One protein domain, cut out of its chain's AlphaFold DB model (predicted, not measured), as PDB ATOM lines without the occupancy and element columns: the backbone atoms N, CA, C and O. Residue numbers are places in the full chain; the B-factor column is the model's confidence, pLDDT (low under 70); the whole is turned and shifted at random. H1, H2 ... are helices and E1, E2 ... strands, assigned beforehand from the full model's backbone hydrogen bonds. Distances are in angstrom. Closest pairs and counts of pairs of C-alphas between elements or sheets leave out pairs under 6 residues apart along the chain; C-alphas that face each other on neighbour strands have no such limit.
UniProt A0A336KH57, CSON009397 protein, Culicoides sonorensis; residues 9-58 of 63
ATOM      1  N   TYR A   9      34.962 -11.914  -1.077       94.88
ATOM      2  CA  TYR A   9      34.718 -13.302  -1.478       94.88
ATOM      3  C   TYR A   9      33.745 -13.404  -2.647       94.88
ATOM      4  O   TYR A   9      33.970 -14.206  -3.543       94.88
ATOM      5  N   LEU A  10      32.699 -12.575  -2.669       94.81
ATOM      6  CA  LEU A  10      31.754 -12.562  -3.782       94.81
ATOM      7  C   LEU A  10      32.442 -12.123  -5.078       94.81
ATOM      8  O   LEU A  10      32.255 -12.756  -6.111       94.81
ATOM      9  N   ASP A  11      33.260 -11.072  -5.016       94.81
ATOM     10  CA  ASP A  11      34.062 -10.611  -6.151       94.81
ATOM     11  C   ASP A  11      35.022 -11.707  -6.642       94.81
ATOM     12  O   ASP A  11      35.069 -11.998  -7.836       94.81
ATOM     13  N   GLY A  12      35.711 -12.393  -5.722       94.44
ATOM     14  CA  GLY A  12      36.554 -13.547  -6.038       94.44
ATOM     15  C   GLY A  12      35.781 -14.691  -6.702       94.44
ATOM     16  O   GLY A  12      36.201 -15.191  -7.743       94.44
ATOM     17  N   THR A  13      34.618 -15.068  -6.160       95.62
ATOM     18  CA  THR A  13      33.761 -16.119  -6.727       95.62
ATOM     19  C   THR A  13      33.281 -15.760  -8.129       95.62
ATOM     20  O   THR A  13      33.305 -16.610  -9.016       95.62
ATOM     21  N   LEU A  14      32.871 -14.510  -8.359       95.12
ATOM     22  CA  LEU A  14      32.433 -14.055  -9.678       95.12
ATOM     23  C   LEU A  14      33.586 -14.076 -10.687       95.12
ATOM     24  O   LEU A  14      33.416 -14.577 -11.798       95.12
ATOM     25  N   LYS A  15      34.766 -13.585 -10.295       93.69
ATOM     26  CA  LYS A  15      35.966 -13.599 -11.141       93.69
ATOM     27  C   LYS A  15      36.386 -15.013 -11.511       93.69
ATOM     28  O   LYS A  15      36.642 -15.266 -12.682       93.69
ATOM     29  N   GLU A  16      36.393 -15.935 -10.554       94.81
ATOM     30  CA  GLU A  16      36.800 -17.317 -10.809       94.81
ATOM     31  C   GLU A  16      35.760 -18.083 -11.635       94.81
ATOM     32  O   GLU A  16      36.110 -18.852 -12.532       94.81
ATOM     33  N   SER A  17      34.474 -17.783 -11.429       95.62
ATOM     34  CA  SER A  17      33.400 -18.300 -12.283       95.62
ATOM     35  C   SER A  17      33.584 -17.850 -13.735       95.62
ATOM     36  O   SER A  17      33.460 -18.666 -14.641       95.62
ATOM     37  N   LEU A  18      33.932 -16.579 -13.970       94.88
ATOM     38  CA  LEU A  18      34.186 -16.042 -15.313       94.88
ATOM     39  C   LEU A  18      35.543 -16.464 -15.894       94.88
ATOM     40  O   LEU A  18      35.691 -16.499 -17.116       94.88
ATOM     41  N   ARG A  19      36.530 -16.795 -15.050       94.12
ATOM     42  CA  ARG A  19      37.794 -17.391 -15.494       94.12
ATOM     43  C   ARG A  19      37.520 -18.745 -16.144       94.12
ATOM     44  O   ARG A  19      37.938 -18.949 -17.280       94.12
ATOM     45  N   MET A  20      36.769 -19.614 -15.456       93.31
ATOM     46  CA  MET A  20      36.411 -20.949 -15.954       93.31
ATOM     47  C   MET A  20      35.326 -20.922 -17.034       93.31
ATOM     48  O   MET A  20      35.382 -21.701 -17.977       93.31
ATOM     49  N   TYR A  21      34.350 -20.021 -16.931       93.94
ATOM     50  CA  TYR A  21      33.210 -19.936 -17.844       93.94
ATOM     51  C   TYR A  21      33.040 -18.499 -18.357       93.94
ATOM     52  O   TYR A  21      32.102 -17.795 -17.968       93.94
ATOM     53  N   PRO A  22      33.953 -18.019 -19.220       93.62
ATOM     54  CA  PRO A  22      33.832 -16.694 -19.801       93.62
ATOM     55  C   PRO A  22      32.588 -16.629 -20.694       93.62
ATOM     56  O   PRO A  22      32.332 -17.532 -21.488       93.62
ATOM     57  N   ILE A  23      31.847 -15.522 -20.611       93.81
ATOM     58  CA  ILE A  23      30.650 -15.284 -21.442       93.81
ATOM     59  C   ILE A  23      31.007 -15.339 -22.935       93.81
ATOM     60  O   ILE A  23      30.269 -15.901 -23.740       93.81
ATOM     61  N   PHE A  24      32.166 -14.780 -23.292       94.12
ATOM     62  CA  PHE A  24      32.729 -14.854 -24.635       94.12
ATOM     63  C   PHE A  24      34.064 -15.603 -24.575       94.12
ATOM     64  O   PHE A  24      35.066 -15.014 -24.170       94.12
ATOM     65  N   PRO A  25      34.117 -16.886 -24.971       92.75
ATOM     66  CA  PRO A  25      35.350 -17.669 -24.908       92.75
ATOM     67  C   PRO A  25      36.412 -17.176 -25.897       92.75
ATOM     68  O   PRO A  25      37.605 -17.371 -25.664       92.75
ATOM     69  N   MET A  26      35.995 -16.521 -26.983       95.88
ATOM     70  CA  MET A  26      36.867 -15.913 -27.985       95.88
ATOM     71  C   MET A  26      36.235 -14.614 -28.488       95.88
ATOM     72  O   MET A  26      35.023 -14.557 -28.693       95.88
ATOM     73  N   VAL A  27      37.046 -13.581 -28.712       96.12
ATOM     74  CA  VAL A  27      36.600 -12.331 -29.347       96.12
ATOM     75  C   VAL A  27      37.528 -11.994 -30.494       96.12
ATOM     76  O   VAL A  27      38.751 -12.000 -30.344       96.12
ATOM     77  N   SER A  28      36.932 -11.682 -31.639       96.00
ATOM     78  CA  SER A  28      37.646 -11.221 -32.815       96.00
ATOM     79  C   SER A  28      37.688  -9.694 -32.876       96.00
ATOM     80  O   SER A  28      36.768  -8.992 -32.449       96.00
ATOM     81  N   LYS A  29      38.788  -9.169 -33.406       94.50
ATOM     82  CA  LYS A  29      38.971  -7.763 -33.762       94.50
ATOM     83  C   LYS A  29      39.618  -7.704 -35.137       94.50
ATOM     84  O   LYS A  29      40.495  -8.506 -35.434       94.50
ATOM     85  N   GLN A  30      39.198  -6.758 -35.964       96.44
ATOM     86  CA  GLN A  30      39.832  -6.513 -37.254       96.44
ATOM     87  C   GLN A  30      40.926  -5.460 -37.091       96.44
ATOM     88  O   GLN A  30      40.700  -4.419 -36.471       96.44
ATOM     89  N   CYS A  31      42.109  -5.736 -37.634       96.44
ATOM     90  CA  CYS A  31      43.209  -4.786 -37.653       96.44
ATOM     91  C   CYS A  31      42.873  -3.634 -38.611       96.44
ATOM     92  O   CYS A  31      42.539  -3.868 -39.771       96.44
ATOM     93  N   VAL A  32      42.918  -2.391 -38.133       97.12
ATOM     94  CA  VAL A  32      42.520  -1.208 -38.926       97.12
ATOM     95  C   VAL A  32      43.683  -0.578 -39.695       97.12
ATOM     96  O   VAL A  32      43.459   0.153 -40.659       97.12
ATOM     97  N   GLU A  33      44.910  -0.902 -39.299       96.56
ATOM     98  CA  GLU A  33      46.163  -0.412 -39.868       96.56
ATOM     99  C   GLU A  33      47.255  -1.480 -39.748       96.56
ATOM    100  O   GLU A  33      47.080  -2.472 -39.040       96.56
ATOM    101  N   ASP A  34      48.367  -1.284 -40.451       97.38
ATOM    102  CA  ASP A  34      49.536  -2.152 -40.350       97.38
ATOM    103  C   ASP A  34      50.245  -1.924 -39.006       97.38
ATOM    104  O   ASP A  34      50.621  -0.799 -38.675       97.38
ATOM    105  N   VAL A  35      50.462  -2.989 -38.228       96.12
ATOM    106  CA  VAL A  35      51.031  -2.899 -36.873       96.12
ATOM    107  C   VAL A  35      52.217  -3.841 -36.711       96.12
ATOM    108  O   VAL A  35      52.168  -5.008 -37.089       96.12
ATOM    109  N   HIS A  36      53.278  -3.354 -36.065       95.88
ATOM    110  CA  HIS A  36      54.356  -4.202 -35.555       95.88
ATOM    111  C   HIS A  36      54.102  -4.524 -34.079       95.88
ATOM    112  O   HIS A  36      54.161  -3.642 -33.224       95.88
ATOM    113  N   PHE A  37      53.835  -5.789 -33.762       92.06
ATOM    114  CA  PHE A  37      53.557  -6.243 -32.402       92.06
ATOM    115  C   PHE A  37      54.490  -7.384 -32.004       92.06
ATOM    116  O   PHE A  37      54.524  -8.424 -32.655       92.06
ATOM    117  N   LYS A  38      55.248  -7.206 -30.914       91.44
ATOM    118  CA  LYS A  38      56.207  -8.204 -30.392       91.44
ATOM    119  C   LYS A  38      57.166  -8.765 -31.464       91.44
ATOM    120  O   LYS A  38      57.465  -9.953 -31.471       91.44
ATOM    121  N   GLY A  39      57.634  -7.911 -32.378       94.56
ATOM    122  CA  GLY A  39      58.528  -8.303 -33.477       94.56
ATOM    123  C   GLY A  39      57.832  -8.969 -34.671       94.56
ATOM    124  O   GLY A  39      58.508  -9.342 -35.623       94.56
ATOM    125  N   MET A  40      56.503  -9.098 -34.650       95.06
ATOM    126  CA  MET A  40      55.704  -9.596 -35.770       95.06
ATOM    127  C   MET A  40      55.054  -8.434 -36.518       95.06
ATOM    128  O   MET A  40      54.553  -7.499 -35.894       95.06
ATOM    129  N   PHE A  41      55.031  -8.516 -37.846       96.56
ATOM    130  CA  PHE A  41      54.265  -7.608 -38.694       96.56
ATOM    131  C   PHE A  41      52.853  -8.161 -38.909       96.56
ATOM    132  O   PHE A  41      52.695  -9.296 -39.360       96.56
ATOM    133  N   ILE A  42      51.841  -7.365 -38.575       96.50
ATOM    134  CA  ILE A  42      50.423  -7.691 -38.726       96.50
ATOM    135  C   ILE A  42      49.830  -6.709 -39.743       96.50
ATOM    136  O   ILE A  42      49.722  -5.521 -39.431       96.50
ATOM    137  N   PRO A  43      49.439  -7.174 -40.940       97.00
ATOM    138  CA  PRO A  43      48.812  -6.318 -41.939       97.00
ATOM    139  C   PRO A  43      47.441  -5.803 -41.494       97.00
ATOM    140  O   PRO A  43      46.704  -6.477 -40.759       97.00
ATOM    141  N   LYS A  44      47.052  -4.650 -42.030       97.12
ATOM    142  CA  LYS A  44      45.683  -4.146 -42.024       97.12
ATOM    143  C   LYS A  44      44.715  -5.225 -42.525       97.12
ATOM    144  O   LYS A  44      45.069  -6.086 -43.322       97.12
ATOM    145  N   GLU A  45      43.488  -5.184 -42.014       96.69
ATOM    146  CA  GLU A  45      42.394  -6.127 -42.291       96.69
ATOM    147  C   GLU A  45      42.605  -7.555 -41.768       96.69
ATOM    148  O   GLU A  45      41.700  -8.383 -41.876       96.69
ATOM    149  N   THR A  46      43.719  -7.839 -41.088       96.81
ATOM    150  CA  THR A  46      43.911  -9.117 -40.395       96.81
ATOM    151  C   THR A  46      42.887  -9.294 -39.271       96.81
ATOM    152  O   THR A  46      42.710  -8.412 -38.426       96.81
ATOM    153  N   LEU A  47      42.235 -10.460 -39.218       96.81
ATOM    154  CA  LEU A  47      41.361 -10.837 -38.109       96.81
ATOM    155  C   LEU A  47      42.200 -11.374 -36.945       96.81
ATOM    156  O   LEU A  47      42.785 -12.452 -37.024       96.81
ATOM    157  N   ILE A  48      42.235 -10.636 -35.843       95.06
ATOM    158  CA  ILE A  48      42.920 -11.027 -34.615       95.06
ATOM    159  C   ILE A  48      41.895 -11.649 -33.679       95.06
ATOM    160  O   ILE A  48      40.918 -11.001 -33.304       95.06
ATOM    161  N   ILE A  49      42.125 -12.894 -33.270       95.69
ATOM    162  CA  ILE A  49      41.258 -13.587 -32.320       95.69
ATOM    163  C   ILE A  49      41.967 -13.699 -30.977       95.69
ATOM    164  O   ILE A  49      43.025 -14.311 -30.861       95.69
ATOM    165  N   THR A  50      41.358 -13.122 -29.947       93.62
ATOM    166  CA  THR A  50      41.787 -13.316 -28.562       93.62
ATOM    167  C   THR A  50      41.024 -14.496 -27.985       93.62
ATOM    168  O   THR A  50      39.800 -14.440 -27.872       93.62
ATOM    169  N   ALA A  51      41.735 -15.566 -27.637       93.69
ATOM    170  CA  ALA A  51      41.137 -16.775 -27.089       93.69
ATOM    171  C   ALA A  51      41.159 -16.739 -25.552       93.69
ATOM    172  O   ALA A  51      42.104 -17.201 -24.924       93.69
ATOM    173  N   PHE A  52      40.125 -16.155 -24.945       93.19
ATOM    174  CA  PHE A  52      40.030 -15.998 -23.492       93.19
ATOM    175  C   PHE A  52      40.015 -17.337 -22.759       93.19
ATOM    176  O   PHE A  52      40.831 -17.535 -21.871       93.19
ATOM    177  N   TYR A  53      39.142 -18.266 -23.157       93.19
ATOM    178  CA  TYR A  53      38.987 -19.548 -22.462       93.19
ATOM    179  C   TYR A  53      40.294 -20.355 -22.349       93.19
ATOM    180  O   TYR A  53      40.693 -20.660 -21.227       93.19
ATOM    181  N   PRO A  54      41.018 -20.671 -23.443       92.38
ATOM    182  CA  PRO A  54      42.262 -21.428 -23.317       92.38
ATOM    183  C   PRO A  54      43.347 -20.648 -22.567       92.38
ATOM    184  O   PRO A  54      44.069 -21.247 -21.782       92.38
ATOM    185  N   ASN A  55      43.432 -19.322 -22.735       92.06
ATOM    186  CA  ASN A  55      44.397 -18.504 -21.992       92.06
ATOM    187  C   ASN A  55      44.099 -18.477 -20.485       92.06
ATOM    188  O   ASN A  55      45.019 -18.462 -19.676       92.06
ATOM    189  N   HIS A  56      42.823 -18.469 -20.096       93.00
ATOM    190  CA  HIS A  56      42.402 -18.512 -18.696       93.00
ATOM    191  C   HIS A  56      42.690 -19.859 -18.026       93.00
ATOM    192  O   HIS A  56      42.782 -19.905 -16.801       93.00
ATOM    193  N   MET A  57      42.792 -20.936 -18.808       90.75
ATOM    194  CA  MET A  57      43.008 -22.309 -18.340       90.75
ATOM    195  C   MET A  57      44.460 -22.783 -18.510       90.75
ATOM    196  O   MET A  57      44.755 -23.931 -18.194       90.75
ATOM    197  N   ASP A  58      45.359 -21.933 -19.014       93.81
ATOM    198  CA  ASP A  58      46.775 -22.266 -19.182       93.81
ATOM    199  C   ASP A  58      47.451 -22.419 -17.810       93.81
ATOM    200  O   ASP A  58      47.532 -21.467 -17.028       93.81
TER     201      ASP A  58
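This is residues 9 to 58 of the 63 residues of the protein "CSON009397 protein" of Culicoides sonorensis (UniProt A0A336KH57). A thin two-stranded ribbon, E1 beside E4, has helices at one end and a small hairpin, E2 with E3, at the other, where the ribbon bends away to the side. H1 continues the long axis beyond short H2, and its residues 9 to 15 stick out free, as do residues 36 to 41 at the hairpin's tip. The printed part has 50 residues, with two named helices and four named strands in the order H1, E1, E2, E3, E4, H2, in two antiparallel sheets, E1 - E4 and E2 - E3; the class is mixed, helices and strands. It is only just extended, close to loose, with a radius of gyration of the C-alphas of 14.9 A and spans of 43 by 20 by 16 A.

H1, residues 9 to 20, is 16.5 A long and begins at C-alpha 9 (34.718, -13.302, -1.478). E1, residues 26 to 30, is 13.5 A long. E2 is residues 35 to 37, 6.1 A, and E3 residues 40 to 42, 6.3 A. E4, residues 47 to 51, is 12.5 A long. H2, residues 52 to 56, 5.9 A, ends at C-alpha 56 (42.402, -18.512, -18.696).

H1 touches H2 with residues 19 to 20 alone, the closest C-alphas being those of Arg 19 and His 56, 5.7 A apart. E1 and E4 are antiparallel at 158 degrees, with N 29 and O 48 at 2.8 A, within hydrogen-bond range. E2 and E3 form an antiparallel hairpin at 148 degrees, with N 35 and O 42 at 2.9 A. E1 and E2 are apart. In H1 and H2 every O i to N i+4 pair is within hydrogen-bond range.

The C-alphas farthest apart, those of Tyr 9 and Pro 43, are 43.4 A apart. The printed part has no cut, and its five links are tight. Mean pLDDT of the printed part is 94.8, and no printed residue is under 70.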